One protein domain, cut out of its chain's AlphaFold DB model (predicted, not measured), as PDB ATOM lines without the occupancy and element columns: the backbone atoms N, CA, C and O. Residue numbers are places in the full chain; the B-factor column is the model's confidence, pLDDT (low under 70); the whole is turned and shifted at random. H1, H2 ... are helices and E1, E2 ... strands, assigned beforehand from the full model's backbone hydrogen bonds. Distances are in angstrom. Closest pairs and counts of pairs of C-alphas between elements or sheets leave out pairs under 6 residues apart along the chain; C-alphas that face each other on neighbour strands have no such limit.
ATOM      1  N   SER A 230     316.271 344.968 314.763       83.44
ATOM      2  CA  SER A 230     315.597 344.111 315.739       83.44
ATOM      3  C   SER A 230     314.409 344.876 316.311       83.44
ATOM      4  O   SER A 230     314.582 345.933 316.923       83.44
ATOM      5  N   GLU A 231     313.197 344.360 316.119       79.56
ATOM      6  CA  GLU A 231     311.993 344.961 316.705       79.56
ATOM      7  C   GLU A 231     312.007 344.855 318.236       79.56
ATOM      8  O   GLU A 231     311.659 345.819 318.922       79.56
ATOM      9  N   GLN A 232     312.515 343.735 318.767       83.12
ATOM     10  CA  GLN A 232     312.677 343.488 320.203       83.12
ATOM     11  C   GLN A 232     313.587 344.534 320.862       83.12
ATOM     12  O   GLN A 232     313.244 345.097 321.902       83.12
ATOM     13  N   ASP A 233     314.706 344.862 320.216       79.56
ATOM     14  CA  ASP A 233     315.695 345.813 320.741       79.56
ATOM     15  C   ASP A 233     315.447 347.259 320.283       79.56
ATOM     16  O   ASP A 233     316.228 348.171 320.587       79.56
ATOM     17  N   ARG A 234     314.346 347.478 319.548       79.69
ATOM     18  CA  ARG A 234     313.951 348.752 318.928       79.69
ATOM     19  C   ARG A 234     315.039 349.328 318.015       79.69
ATOM     20  O   ARG A 234     315.229 350.546 317.972       79.69
ATOM     21  N   LEU A 235     315.745 348.471 317.279       80.25
ATOM     22  CA  LEU A 235     316.759 348.816 316.281       80.25
ATOM     23  C   LEU A 235     316.183 348.715 314.860       80.25
ATOM     24  O   LEU A 235     315.609 347.704 314.475       80.25
ATOM     25  N   LYS A 236     316.359 349.764 314.061       81.31
ATOM     26  CA  LYS A 236     316.054 349.782 312.628       81.31
ATOM     27  C   LYS A 236     317.273 349.267 311.853       81.31
ATOM     28  O   LYS A 236     318.391 349.498 312.310       81.31
ATOM     29  N   PRO A 237     317.087 348.621 310.693       81.19
ATOM     30  CA  PRO A 237     318.200 348.239 309.831       81.19
ATOM     31  C   PRO A 237     318.901 349.478 309.264       81.19
ATOM     32  O   PRO A 237     318.248 350.430 308.824       81.19
ATOM     33  N   HIS A 238     320.236 349.462 309.247       77.44
ATOM     34  CA  HIS A 238     321.058 350.563 308.737       77.44
ATOM     35  C   HIS A 238     322.009 350.096 307.636       77.44
ATOM     36  O   HIS A 238     322.685 349.078 307.757       77.44
ATOM     37  N   GLY A 239     322.108 350.888 306.566       76.75
ATOM     38  CA  GLY A 239     323.041 350.637 305.466       76.75
ATOM     39  C   GLY A 239     324.475 351.110 305.742       76.75
ATOM     40  O   GLY A 239     324.748 351.849 306.695       76.75
ATOM     41  N   ARG A 240     325.385 350.753 304.827       80.94
ATOM     42  CA  ARG A 240     326.837 351.021 304.872       80.94
ATOM     43  C   ARG A 240     327.226 352.416 305.380       80.94
ATOM     44  O   ARG A 240     328.030 352.538 306.294       80.94
ATOM     45  N   LYS A 241     326.605 353.476 304.847       79.00
ATOM     46  CA  LYS A 241     326.934 354.876 305.186       79.00
ATOM     47  C   LYS A 241     326.778 355.203 306.677       79.00
ATOM     48  O   LYS A 241     327.479 356.074 307.185       79.00
ATOM     49  N   TYR A 242     325.834 354.558 307.360       79.62
ATOM     50  CA  TYR A 242     325.600 354.751 308.792       79.62
ATOM     51  C   TYR A 242     326.390 353.762 309.642       79.62
ATOM     52  O   TYR A 242     326.809 354.120 310.739       79.62
ATOM     53  N   PHE A 243     326.626 352.560 309.120       84.69
ATOM     54  CA  PHE A 243     327.486 351.557 309.733       84.69
ATOM     55  C   PHE A 243     328.925 352.060 309.907       84.69
ATOM     56  O   PHE A 243     329.422 352.124 311.030       84.69
ATOM     57  N   ASP A 244     329.547 352.514 308.814       83.81
ATOM     58  CA  ASP A 244     330.951 352.943 308.800       83.81
ATOM     59  C   ASP A 244     331.196 354.115 309.768       83.81
ATOM     60  O   ASP A 244     332.296 354.317 310.255       83.81
ATOM     61  N   ARG A 245     330.166 354.889 310.121       83.62
ATOM     62  CA  ARG A 245     330.304 356.024 311.049       83.62
ATOM     63  C   ARG A 245     330.368 355.642 312.519       83.62
ATOM     64  O   ARG A 245     330.826 356.461 313.309       83.62
ATOM     65  N   LEU A 246     329.827 354.482 312.883       85.19
ATOM     66  CA  LEU A 246     329.815 354.006 314.267       85.19
ATOM     67  C   LEU A 246     330.884 352.945 314.498       85.19
ATOM     68  O   LEU A 246     331.510 352.929 315.554       85.19
ATOM     69  N   PHE A 247     331.103 352.083 313.507       88.12
ATOM     70  CA  PHE A 247     331.958 350.915 313.662       88.12
ATOM     71  C   PHE A 247     333.324 351.039 312.980       88.12
ATOM     72  O   PHE A 247     334.192 350.228 313.288       88.12
ATOM     73  N   ALA A 248     333.572 352.032 312.111       85.56
ATOM     74  CA  ALA A 248     334.932 352.276 311.626       85.56
ATOM     75  C   ALA A 248     335.797 352.924 312.728       85.56
ATOM     76  O   ALA A 248     335.282 353.712 313.524       85.56
ATOM     77  N   PRO A 249     337.108 352.629 312.777       88.50
ATOM     78  CA  PRO A 249     337.862 351.769 311.852       88.50
ATOM     79  C   PRO A 249     337.738 350.257 312.127       88.50
ATOM     80  O   PRO A 249     338.230 349.451 311.338       88.50
ATOM     81  N   TYR A 250     337.084 349.856 313.217       90.56
ATOM     82  CA  TYR A 250     337.109 348.490 313.747       90.56
ATOM     83  C   TYR A 250     336.408 347.448 312.869       90.56
ATOM     84  O   TYR A 250     336.935 346.354 312.712       90.56
ATOM     85  N   PHE A 251     335.263 347.771 312.263       89.25
ATOM     86  CA  PHE A 251     334.551 346.879 311.343       89.25
ATOM     87  C   PHE A 251     334.366 347.513 309.965       89.25
ATOM     88  O   PHE A 251     334.127 348.715 309.840       89.25
ATOM     89  N   LYS A 252     334.406 346.673 308.928       84.75
ATOM     90  CA  LYS A 252     334.121 347.016 307.530       84.75
ATOM     91  C   LYS A 252     332.812 346.373 307.087       84.75
ATOM     92  O   LYS A 252     332.549 345.204 307.363       84.75
ATOM     93  N   PHE A 253     332.000 347.132 306.359       79.88
ATOM     94  CA  PHE A 253     330.762 346.633 305.771       79.88
ATOM     95  C   PHE A 253     331.042 345.924 304.435       79.88
ATOM     96  O   PHE A 253     331.295 346.589 303.427       79.88
ATOM     97  N   HIS A 254     330.990 344.589 304.409       72.88
ATOM     98  CA  HIS A 254     331.237 343.787 303.209       72.88
ATOM     99  C   HIS A 254     329.937 343.132 302.715       72.88
ATOM    100  O   HIS A 254     329.475 342.145 303.277       72.88
ATOM    101  N   ASN A 255     329.320 343.694 301.670       67.00
ATOM    102  CA  ASN A 255     328.134 343.126 301.006       67.00
ATOM    103  C   ASN A 255     326.972 342.746 301.953       67.00
ATOM    104  O   ASN A 255     326.347 341.706 301.790       67.00
ATOM    105  N   GLY A 256     326.682 343.579 302.960       67.44
ATOM    106  CA  GLY A 256     325.622 343.305 303.944       67.44
ATOM    107  C   GLY A 256     326.081 342.515 305.172       67.44
ATOM    108  O   GLY A 256     325.338 342.429 306.147       67.44
ATOM    109  N   HIS A 257     327.318 342.018 305.171       76.44
ATOM    110  CA  HIS A 257     327.927 341.325 306.298       76.44
ATOM    111  C   HIS A 257     329.063 342.168 306.885       76.44
ATOM    112  O   HIS A 257     330.070 342.428 306.222       76.44
ATOM    113  N   PRO A 258     328.914 342.645 308.124       82.12
ATOM    114  CA  PRO A 258     329.978 343.370 308.786       82.12
ATOM    115  C   PRO A 258     331.077 342.401 309.234       82.12
ATOM    116  O   PRO A 258     330.791 341.342 309.789       82.12
ATOM    117  N   GLN A 259     332.332 342.763 308.987       85.69
ATOM    118  CA  GLN A 259     333.505 341.962 309.337       85.69
ATOM    119  C   GLN A 259     334.510 342.816 310.099       85.69
ATOM    120  O   GLN A 259     334.641 344.012 309.827       85.69
ATOM    121  N   LEU A 260     335.222 342.207 311.045       86.56
ATOM    122  CA  LEU A 260     336.304 342.875 311.755       86.56
ATOM    123  C   LEU A 260     337.404 343.262 310.752       86.56
ATOM    124  O   LEU A 260     337.800 342.474 309.893       86.56
ATOM    125  N   SER A 261     337.871 344.502 310.829       87.06
ATOM    126  CA  SER A 261     338.943 345.012 309.979       87.06
ATOM    127  C   SER A 261     340.233 344.226 310.211       87.06
ATOM    128  O   SER A 261     340.603 343.958 311.349       87.06
ATOM    129  N   VAL A 262     340.969 343.946 309.130       82.69
ATOM    130  CA  VAL A 262     342.250 343.207 309.154       82.69
ATOM    131  C   VAL A 262     343.253 343.780 310.163       82.69
ATOM    132  O   VAL A 262     343.970 343.029 310.812       82.69
ATOM    133  N   GLU A 263     343.258 345.101 310.348       82.62
ATOM    134  CA  GLU A 263     344.133 345.809 311.294       82.62
ATOM    135  C   GLU A 263     343.886 345.455 312.769       82.62
ATOM    136  O   GLU A 263     344.778 345.664 313.587       82.62
ATOM    137  N   TYR A 264     342.713 344.903 313.092       82.62
ATOM    138  CA  TYR A 264     342.285 344.532 314.444       82.62
ATOM    139  C   TYR A 264     342.119 343.015 314.605       82.62
ATOM    140  O   TYR A 264     341.529 342.564 315.582       82.62
ATOM    141  N   MET A 265     342.621 342.218 313.657       78.12
ATOM    142  CA  MET A 265     342.639 340.756 313.751       78.12
ATOM    143  C   MET A 265     343.940 340.238 314.389       78.12
ATOM    144  O   MET A 265     344.977 340.908 314.388       78.12
ATOM    145  N   GLY A 266     343.897 339.012 314.920       74.00
ATOM    146  CA  GLY A 266     345.063 338.326 315.488       74.00
ATOM    147  C   GLY A 266     345.647 339.054 316.703       74.00
ATOM    148  O   GLY A 266     344.916 339.456 317.602       74.00
ATOM    149  N   ASN A 267     346.966 339.263 316.719       69.25
ATOM    150  CA  ASN A 267     347.684 339.878 317.849       69.25
ATOM    151  C   ASN A 267     347.339 341.359 318.095       69.25
ATOM    152  O   ASN A 267     347.773 341.923 319.094       69.25
ATOM    153  N   ARG A 268     346.591 342.001 317.187       76.62
ATOM    154  CA  ARG A 268     346.120 343.391 317.322       76.62
ATOM    155  C   ARG A 268     344.678 343.492 317.818       76.62
ATOM    156  O   ARG A 268     344.143 344.594 317.921       76.62
ATOM    157  N   PHE A 269     344.040 342.357 318.093       84.75
ATOM    158  CA  PHE A 269     342.701 342.331 318.653       84.75
ATOM    159  C   PHE A 269     342.727 342.777 320.118       84.75
ATOM    160  O   PHE A 269     343.295 342.102 320.974       84.75
ATOM    161  N   ASP A 270     342.076 343.903 320.400       86.12
ATOM    162  CA  ASP A 270     341.857 344.405 321.753       86.12
ATOM    163  C   ASP A 270     340.366 344.678 321.946       86.12
ATOM    164  O   ASP A 270     339.819 345.691 321.500       86.12
ATOM    165  N   PHE A 271     339.701 343.740 322.617       88.12
ATOM    166  CA  PHE A 271     338.273 343.814 322.890       88.12
ATOM    167  C   PHE A 271     337.889 345.082 323.662       88.12
ATOM    168  O   PHE A 271     336.890 345.716 323.327       88.12
ATOM    169  N   GLN A 272     338.691 345.499 324.648       89.06
ATOM    170  CA  GLN A 272     338.404 346.686 325.452       89.06
ATOM    171  C   GLN A 272     338.535 347.960 324.611       89.06
ATOM    172  O   GLN A 272     337.650 348.817 324.662       89.06
ATOM    173  N   ALA A 273     339.602 348.080 323.818       88.25
ATOM    174  CA  ALA A 273     339.817 349.241 322.956       88.25
ATOM    175  C   ALA A 273     338.756 349.348 321.849       88.25
ATOM    176  O   ALA A 273     338.260 350.444 321.582       88.25
ATOM    177  N   ILE A 274     338.362 348.220 321.243       90.12
ATOM    178  CA  ILE A 274     337.299 348.171 320.227       90.12
ATOM    179  C   ILE A 274     335.951 348.570 320.842       90.12
ATOM    180  O   ILE A 274     335.255 349.424 320.289       90.12
ATOM    181  N   LEU A 275     335.589 348.000 322.000       90.25
ATOM    182  CA  LEU A 275     334.364 348.366 322.718       90.25
ATOM    183  C   LEU A 275     334.336 349.860 323.050       90.25
ATOM    184  O   LEU A 275     333.361 350.544 322.727       90.25
ATOM    185  N   LYS A 276     335.420 350.374 323.642       90.31
ATOM    186  CA  LYS A 276     335.568 351.790 323.985       90.31
ATOM    187  C   LYS A 276     335.391 352.679 322.756       90.31
ATOM    188  O   LYS A 276     334.572 353.594 322.785       90.31
ATOM    189  N   GLY A 277     336.099 352.380 321.668       89.75
ATOM    190  CA  GLY A 277     336.050 353.167 320.440       89.75
ATOM    191  C   GLY A 277     334.664 353.196 319.794       89.75
ATOM    192  O   GLY A 277     334.197 354.255 319.380       89.75
ATOM    193  N   ILE A 278     333.945 352.067 319.774       89.75
ATOM    194  CA  ILE A 278     332.564 352.021 319.264       89.75
ATOM    195  C   ILE A 278     331.625 352.864 320.144       89.75
ATOM    196  O   ILE A 278     330.780 353.603 319.627       89.75
ATOM    197  N   VAL A 279     331.762 352.789 321.471       88.50
ATOM    198  CA  VAL A 279     330.948 353.576 322.415       88.50
ATOM    199  C   VAL A 279     331.232 355.075 322.275       88.50
ATOM    200  O   VAL A 279     330.298 355.882 322.253       88.50
ATOM    201  N   GLU A 280     332.498 355.460 322.116       87.19
ATOM    202  CA  GLU A 280     332.921 356.846 321.889       87.19
ATOM    203  C   GLU A 280     332.420 357.387 320.544       87.19
ATOM    204  O   GLU A 280     331.823 358.468 320.510       87.19
ATOM    205  N   ASN A 281     332.523 356.603 319.463       88.00
ATOM    206  CA  ASN A 281     331.917 356.930 318.170       88.00
ATOM    207  C   ASN A 281     330.405 357.157 318.310       88.00
ATOM    208  O   ASN A 281     329.847 358.127 317.787       88.00
ATOM    209  N   CYS A 282     329.717 356.292 319.061       86.31
ATOM    210  CA  CYS A 282     328.288 356.443 319.314       86.31
ATOM    211  C   CYS A 282     327.955 357.733 320.080       86.31
ATOM    212  O   CYS A 282     326.932 358.367 319.797       86.31
ATOM    213  N   LYS A 283     328.815 358.148 321.017       83.38
ATOM    214  CA  LYS A 283     328.691 359.411 321.759       83.38
ATOM    215  C   LYS A 283     328.868 360.621 320.848       83.38
ATOM    216  O   LYS A 283     328.010 361.504 320.843       83.38
ATOM    217  N   GLU A 284     329.928 360.639 320.048       82.44
ATOM    218  CA  GLU A 284     330.234 361.733 319.125       82.44
ATOM    219  C   GLU A 284     329.124 361.909 318.075       82.44
ATOM    220  O   GLU A 284     328.555 362.995 317.923       82.44
ATOM    221  N   LYS A 285     328.741 360.822 317.386       80.94
ATOM    222  CA  LYS A 285     327.738 360.890 316.313       80.94
ATOM    223  C   LYS A 285     326.346 361.193 316.839       80.94
ATOM    224  O   LYS A 285     325.597 361.886 316.158       80.94
ATOM    225  N   ARG A 286     325.992 360.772 318.055       74.06
ATOM    226  CA  ARG A 286     324.742 361.215 318.681       74.06
ATOM    227  C   ARG A 286     324.711 362.730 318.862       74.06
ATOM    228  O   ARG A 286     323.707 363.340 318.504       74.06
ATOM    229  N   THR A 287     325.769 363.328 319.406       64.81
ATOM    230  CA  THR A 287     325.824 364.778 319.641       64.81
ATOM    231  C   THR A 287     325.727 365.546 318.323       64.81
ATOM    232  O   THR A 287     324.898 366.440 318.198       64.81
ATOM    233  N   VAL A 288     326.490 365.139 317.304       64.44
ATOM    234  CA  VAL A 288     326.496 365.791 315.982       64.44
ATOM    235  C   VAL A 288     325.139 365.676 315.266       64.44
ATOM    236  O   VAL A 288     324.693 366.610 314.605       64.44
ATOM    237  N   TRP A 289     324.441 364.547 315.404       63.94
ATOM    238  CA  TRP A 289     323.200 364.282 314.665       63.94
ATOM    239  C   TRP A 289     321.941 364.764 315.381       63.94
ATOM    240  O   TRP A 289     320.974 365.130 314.712       63.94
ATOM    241  N   ALA A 290     321.984 364.857 316.714       61.31
ATOM    242  CA  ALA A 290     320.988 365.590 317.487       61.31
ATOM    243  C   ALA A 290     320.936 367.070 317.066       61.31
ATOM    244  O   ALA A 290     319.848 367.621 316.945       61.31
ATOM    245  N   VAL A 291     322.090 367.675 316.755       59.53
ATOM    246  CA  VAL A 291     322.185 369.051 316.230       59.53
ATOM    247  C   VAL A 291     321.639 369.164 314.797       59.53
ATOM    248  O   VAL A 291     321.060 370.182 314.442       59.53
ATOM    249  N   MET A 292     321.758 368.111 313.979       57.34
ATOM    250  CA  MET A 292     321.286 368.088 312.581       57.34
ATOM    251  C   MET A 292     319.866 367.517 312.386       57.34
ATOM    252  O   MET A 292     319.465 367.263 311.249       57.34
ATOM    253  N   GLY A 293     319.111 367.253 313.459       55.62
ATOM    254  CA  GLY A 293     317.727 366.758 313.383       55.62
ATOM    255  C   GLY A 293     317.555 365.347 312.798       55.62
ATOM    256  O   GLY A 293     316.443 364.949 312.457       55.62
ATOM    257  N   ARG A 294     318.633 364.562 312.668       59.06
ATOM    258  CA  ARG A 294     318.602 363.204 312.101       59.06
ATOM    259  C   ARG A 294     318.764 362.168 313.218       59.06
ATOM    260  O   ARG A 294     319.739 362.197 313.960       59.06
ATOM    261  N   GLN A 295     317.835 361.219 313.341       60.81
ATOM    262  CA  GLN A 295     317.867 360.225 314.422       60.81
ATOM    263  C   GLN A 295     318.750 359.018 314.069       60.81
ATOM    264  O   GLN A 295     318.336 358.133 313.324       60.81
ATOM    265  N   LEU A 296     319.956 358.958 314.641       64.44
ATOM    266  CA  LEU A 296     320.765 357.735 314.682       64.44
ATOM    267  C   LEU A 296     320.524 356.975 315.983       64.44
ATOM    268  O   LEU A 296     320.511 357.559 317.067       64.44
ATOM    269  N   GLN A 297     320.416 355.649 315.894       75.06
ATOM    270  CA  GLN A 297     320.229 354.767 317.053       75.06
ATOM    271  C   GLN A 297     321.523 354.492 317.832       75.06
ATOM    272  O   GLN A 297     321.543 353.619 318.691       75.06
ATOM    273  N   ALA A 298     322.570 355.291 317.610       78.00
ATOM    274  CA  ALA A 298     323.886 355.170 318.234       78.00
ATOM    275  C   ALA A 298     323.827 354.992 319.764       78.00
ATOM    276  O   ALA A 298     324.514 354.150 320.331       78.00
ATOM    277  N   GLY A 299     322.944 355.731 320.445       78.88
ATOM    278  CA  GLY A 299     322.768 355.588 321.894       78.88
ATOM    279  C   GLY A 299     322.092 354.284 322.338       78.88
ATOM    280  O   GLY A 299     322.308 353.867 323.468       78.88
ATOM    281  N   GLN A 300     321.264 353.663 321.494       83.44
ATOM    282  CA  GLN A 300     320.668 352.346 321.756       83.44
ATOM    283  C   GLN A 300     321.667 351.229 321.431       83.44
ATOM    284  O   GLN A 300     321.788 350.282 322.194       83.44
ATOM    285  N   THR A 301     322.437 351.376 320.350       83.81
ATOM    286  CA  THR A 301     323.498 350.440 319.956       83.81
ATOM    287  C   THR A 301     324.604 350.352 321.002       83.81
ATOM    288  O   THR A 301     324.962 349.252 321.401       83.81
ATOM    289  N   ALA A 302     325.092 351.491 321.510       85.69
ATOM    290  CA  ALA A 302     326.072 351.503 322.596       85.69
ATOM    291  C   ALA A 302     325.518 350.872 323.882       85.69
ATOM    292  O   ALA A 302     326.231 350.138 324.552       85.69
ATOM    293  N   LYS A 303     324.240 351.117 324.203       86.00
ATOM    294  CA  LYS A 303     323.583 350.504 325.363       86.00
ATOM    295  C   LYS A 303     323.564 348.973 325.248       86.00
ATOM    296  O   LYS A 303     324.026 348.304 326.159       86.00
ATOM    297  N   LEU A 304     323.090 348.439 324.121       87.69
ATOM    298  CA  LEU A 304     323.024 346.991 323.886       87.69
ATOM    299  C   LEU A 304     324.415 346.349 323.859       87.69
ATOM    300  O   LEU A 304     324.590 345.249 324.367       87.69
ATOM    301  N   LEU A 305     325.411 347.046 323.304       87.38
ATOM    302  CA  LEU A 305     326.798 346.586 323.308       87.38
ATOM    303  C   LEU A 305     327.342 346.420 324.730       87.38
ATOM    304  O   LEU A 305     327.952 345.399 325.037       87.38
ATOM    305  N   LEU A 306     327.099 347.408 325.592       88.62
ATOM    306  CA  LEU A 306     327.536 347.379 326.985       88.62
ATOM    307  C   LEU A 306     326.748 346.356 327.809       88.62
ATOM    308  O   LEU A 306     327.349 345.669 328.627       88.62
ATOM    309  N   GLU A 307     325.440 346.205 327.578       88.81
ATOM    310  CA  GLU A 307     324.608 345.185 328.236       88.81
ATOM    311  C   GLU A 307     325.041 343.764 327.853       88.81
ATOM    312  O   GLU A 307     325.185 342.909 328.723       88.81
ATOM    313  N   GLU A 308     325.307 343.509 326.571       89.00
ATOM    314  CA  GLU A 308     325.750 342.195 326.099       89.00
ATOM    315  C   GLU A 308     327.167 341.864 326.580       89.00
ATOM    316  O   GLU A 308     327.420 340.744 327.023       89.00
ATOM    317  N   ALA A 309     328.078 342.841 326.564       87.44
ATOM    318  CA  ALA A 309     329.406 342.673 327.144       87.44
ATOM    319  C   ALA A 309     329.326 342.430 328.662       87.44
ATOM    320  O   ALA A 309     330.021 341.555 329.168       87.44
ATOM    321  N   SER A 310     328.425 343.129 329.367       87.56
ATOM    322  CA  SER A 310     328.183 342.947 330.808       87.56
ATOM    323  C   SER A 310     327.576 341.581 331.142       87.56
ATOM    324  O   SER A 310     327.868 341.004 332.185       87.56
ATOM    325  N   LYS A 311     326.740 341.032 330.256       88.44
ATOM    326  CA  LYS A 311     326.145 339.701 330.428       88.44
ATOM    327  C   LYS A 311     327.188 338.585 330.342       88.44
ATOM    328  O   LYS A 311     327.062 337.583 331.036       88.44
ATOM    329  N   HIS A 312     328.208 338.765 329.507       87.75
ATOM    330  CA  HIS A 312     329.259 337.774 329.263       87.75
ATOM    331  C   HIS A 312     330.588 338.146 329.935       87.75
ATOM    332  O   HIS A 312     331.659 337.805 329.436       87.75
ATOM    333  N   VAL A 313     330.544 338.841 331.072       86.06
ATOM    334  CA  VAL A 313     331.734 339.289 331.817       86.06
ATOM    335  C   VAL A 313     332.638 338.125 332.236       86.06
ATOM    336  O   VAL A 313     333.854 338.210 332.079       86.06
ATOM    337  N   GLU A 314     332.062 337.023 332.724       80.62
ATOM    338  CA  GLU A 314     332.825 335.842 333.160       80.62
ATOM    339  C   GLU A 314     333.507 335.124 331.989       80.62
ATOM    340  O   GLU A 314     334.634 334.654 332.112       80.62
ATOM    341  N   GLU A 315     332.848 335.084 330.829       84.44
ATOM    342  CA  GLU A 315     333.353 334.408 329.632       84.44
ATOM    343  C   GLU A 315     334.331 335.287 328.831       84.44
ATOM    344  O   GLU A 315     335.247 334.771 328.198       84.44
ATOM    345  N   THR A 316     334.159 336.613 328.843       83.25
ATOM    346  CA  THR A 316     335.024 337.564 328.118       83.25
ATOM    347  C   THR A 316     336.197 338.076 328.955       83.25
ATOM    348  O   THR A 316     337.155 338.597 328.386       83.25
ATOM    349  N   GLY A 317     336.139 337.954 330.284       82.00
ATOM    350  CA  GLY A 317     337.178 338.405 331.217       82.00
ATOM    351  C   GLY A 317     337.221 339.920 331.471       82.00
ATOM    352  O   GLY A 317     338.072 340.381 332.236       82.00
ATOM    353  N   LEU A 318     336.320 340.702 330.861       85.94
ATOM    354  CA  LEU A 318     336.232 342.155 331.031       85.94
ATOM    355  C   LEU A 318     335.102 342.499 332.016       85.94
ATOM    356  O   LEU A 318     333.936 342.279 331.714       85.94
ATOM    357  N   ARG A 319     335.442 343.042 333.192       83.19
ATOM    358  CA  ARG A 319     334.539 343.381 334.310       83.19
ATOM    359  C   ARG A 319     334.268 344.884 334.416       83.19
ATOM    360  O   ARG A 319     334.948 345.705 333.799       83.19
ATOM    361  N   ASN A 320     333.296 345.231 335.267       79.50
ATOM    362  CA  ASN A 320     332.950 346.607 335.648       79.50
ATOM    363  C   ASN A 320     332.739 347.514 334.429       79.50
ATOM    364  O   ASN A 320     333.257 348.626 334.372       79.50
ATOM    365  N   ILE A 321     332.046 346.981 333.418       82.62
ATOM    366  CA  ILE A 321     331.799 347.678 332.162       82.62
ATOM    367  C   ILE A 321     330.745 348.756 332.416       82.62
ATOM    368  O   ILE A 321     329.571 348.464 332.634       82.62
ATOM    369  N   GLU A 322     331.171 350.010 332.358       81.50
ATOM    370  CA  GLU A 322     330.332 351.186 332.539       81.50
ATOM    371  C   GLU A 322     330.409 352.095 331.314       81.50
ATOM    372  O   GLU A 322     331.430 352.200 330.633       81.50
ATOM    373  N   GLY A 323     329.303 352.774 331.024       80.38
ATOM    374  CA  GLY A 323     329.217 353.750 329.948       80.38
ATOM    375  C   GLY A 323     327.767 354.068 329.617       80.38
ATOM    376  O   GLY A 323     326.914 353.188 329.548       80.38
ATOM    377  N   ASP A 324     327.460 355.344 329.400       78.81
ATOM    378  CA  ASP A 324     326.122 355.742 328.972       78.81
ATOM    379  C   ASP A 324     326.198 356.960 328.055       78.81
ATOM    380  O   ASP A 324     326.447 358.096 328.465       78.81
ATOM    381  N   VAL A 325     325.908 356.717 326.780       76.06
ATOM    382  CA  VAL A 325     325.870 357.742 325.738       76.06
ATOM    383  C   VAL A 325     324.747 358.774 325.971       76.06
ATOM    384  O   VAL A 325     324.901 359.935 325.592       76.06
ATOM    385  N   ARG A 326     323.616 358.397 326.590       72.00
ATOM    386  CA  ARG A 326     322.499 359.303 326.944       72.00
ATOM    387  C   ARG A 326     322.871 360.205 328.114       72.00
ATOM    388  O   ARG A 326     322.610 361.403 328.049       72.00
ATOM    389  N   ARG A 327     323.473 359.629 329.157       76.69
ATOM    390  CA  ARG A 327     323.857 360.331 330.396       76.69
ATOM    391  C   ARG A 327     325.263 360.941 330.348       76.69
ATOM    392  O   ARG A 327     325.694 361.554 331.314       76.69
ATOM    393  N   ARG A 328     325.959 360.812 329.210       72.06
ATOM    394  CA  ARG A 328     327.335 361.281 328.950       72.06
ATOM    395  C   ARG A 328     328.414 360.654 329.848       72.06
ATOM    396  O   ARG A 328     329.529 361.179 329.873       72.06
ATOM    397  N   ILE A 329     328.128 359.522 330.484       80.75
ATOM    398  CA  ILE A 329     329.078 358.772 331.318       80.75
ATOM    399  C   ILE A 329     330.182 358.200 330.406       80.75
ATOM    400  O   ILE A 329     329.847 357.619 329.365       80.75
ATOM    401  N   PRO A 330     331.476 358.423 330.708       81.62
ATOM    402  CA  PRO A 330     332.582 357.874 329.922       81.62
ATOM    403  C   PRO A 330     332.620 356.344 330.002       81.62
ATOM    404  O   PRO A 330     332.100 355.760 330.947       81.62
ATOM    405  N   PHE A 331     333.230 355.705 329.003       86.00
ATOM    406  CA  PHE A 331     333.456 354.264 329.053       86.00
ATOM    407  C   PHE A 331     334.536 353.938 330.087       86.00
ATOM    408  O   PHE A 331     335.631 354.507 330.029       86.00
ATOM    409  N   ALA A 332     334.242 353.003 330.983       85.19
ATOM    410  CA  ALA A 332     335.192 352.434 331.928       85.19
ATOM    411  C   ALA A 332     335.013 350.915 331.979       85.19
ATOM    412  O   ALA A 332     333.905 350.405 331.835       85.19
ATOM    413  N   SER A 333     336.112 350.186 332.144       87.19
ATOM    414  CA  SER A 333     336.100 348.743 332.365       87.19
ATOM    415  C   SER A 333     337.438 348.294 332.929       87.19
ATOM    416  O   SER A 333     338.461 348.944 332.703       87.19
ATOM    417  N   ASN A 334     337.430 347.166 333.629       84.44
ATOM    418  CA  ASN A 334     338.617 346.567 334.221       84.44
ATOM    419  C   ASN A 334     338.754 345.126 333.747       84.44
ATOM    420  O   ASN A 334     337.775 344.386 333.701       84.44
ATOM    421  N   TRP A 335     339.975 344.696 333.454       83.00
ATOM    422  CA  TRP A 335     340.243 343.270 333.325       83.00
ATOM    423  C   TRP A 335     340.127 342.612 334.697       83.00
ATOM    424  O   TRP A 335     340.540 343.183 335.706       83.00
ATOM    425  N   ASP A 336     339.537 341.426 334.735       74.75
ATOM    426  CA  ASP A 336     339.482 340.623 335.950       74.75
ATOM    427  C   ASP A 336     340.896 340.396 336.513       74.75
ATOM    428  O   ASP A 336     341.815 340.040 335.776       74.75
ATOM    429  N   SER A 337     341.069 340.580 337.823       61.34
ATOM    430  CA  SER A 337     342.342 340.393 338.525       61.34
ATOM    431  C   SER A 337     342.911 338.980 338.396       61.34
ATOM    432  O   SER A 337     344.126 338.812 338.434       61.34
ATOM    433  N   TYR A 338     342.054 337.964 338.248       57.25
ATOM    434  CA  TYR A 338     342.492 336.575 338.102       57.25
ATOM    435  C   TYR A 338     342.957 336.260 336.672       57.25
ATOM    436  O   TYR A 338     343.871 335.457 336.474       57.25
ATOM    437  N   TYR A 339     342.353 336.908 335.668       57.81
ATOM    438  CA  TYR A 339     342.639 336.661 334.252       57.81
ATOM    439  C   TYR A 339     343.679 337.626 333.673       57.81
ATOM    440  O   TYR A 339     344.441 337.226 332.796       57.81
ATOM    441  N   GLY A 340     343.738 338.870 334.151       66.56
ATOM    442  CA  GLY A 340     344.546 339.940 333.569       66.56
ATOM    443  C   GLY A 340     344.139 340.296 332.132       66.56
ATOM    444  O   GLY A 340     343.271 339.671 331.523       66.56
ATOM    445  N   ALA A 341     344.781 341.318 331.566       71.25
ATOM    446  CA  ALA A 341     344.622 341.645 330.149       71.25
ATOM    447  C   ALA A 341     345.184 340.515 329.252       71.25
ATOM    448  O   ALA A 341     346.130 339.834 329.659       71.25
TER     449      ALA A 341
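Overview. This is residues 230 to 341 of the 724 residues of an uncharacterized protein of Piscirickettsiaceae bacterium NZ-RLO2 (UniProt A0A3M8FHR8). Two antiparallel helices, H2 and H3, make the core as a helical hairpin, and the strand hairpin E3 E4 packs along one side of them, E3 by H3 and E4 by H2. Across H2 from that hairpin, H1 packs on H2 and has the small strand hairpin E1 E2 next to it. The 112 printed residues include four named helices and four named strands, in the order H1 E1 E2 H2 H3 H4 E3 E4; the class is mixed, and both two-stranded sheets are antiparallel. The whole is compact, with a radius of gyration of the C-alphas of 14.5 A and spans of 46 by 33 by 26 A.

Arrangement. Look first at H1, residues 240 to 247; its closest C-alpha pair with E1, residues 251 to 254, is Arg 240 and Phe 253, 6.0 A. E1 forms a hairpin with E2, residues 257 to 260, where N 252 and O 259 are 2.8 A apart. H2, residues 271 to 291, touches H1 with residues 278 to 285 alone, closest at the C-alphas of Leu 246 and Asn 281, 5.3 A, at a steep tilt of 58 degrees. H3, residues 298 to 311, touches H2, closest at C-alphas 282 and 298, 4.7 A, at a shallow tilt of 25 degrees, opposite ways. In the hairpin of E3, residues 318 to 324, and E4, residues 329 to 335, N 319 and O 334 are 2.7 A apart. The closest C-alphas of H3 and E3 are Ser 310 and Ile 321, 6.1 A; those of H2 and E4 are Lys 276 and Phe 331, 6.0 A. Every O i to N i+4 pair is within hydrogen-bond range in H2 and H3, but 2 of 4 in H1.

Along the chain. Find C-alpha 240 at (326.837, 351.021, 304.872), where H1 begins. H2 starts at C-alpha 271, (338.273, 343.814, 322.890), and runs 30.7 A; H3 runs 19.8 A. After H4, residues 313 to 316, E3 covers 17.1 A, and E4 covers 19.2 A to C-alpha 335 at (340.243, 343.270, 333.325).

Size, cuts and confidence. The C-alphas farthest apart, Gly 293 and Tyr 338, are 46.2 A from each other. The printed part has no cut, and no link is long. The model's mean pLDDT over the printed part is 79.9; it is under 70 at residues 255 to 256, 267, 287 to 296 and 337 to 340.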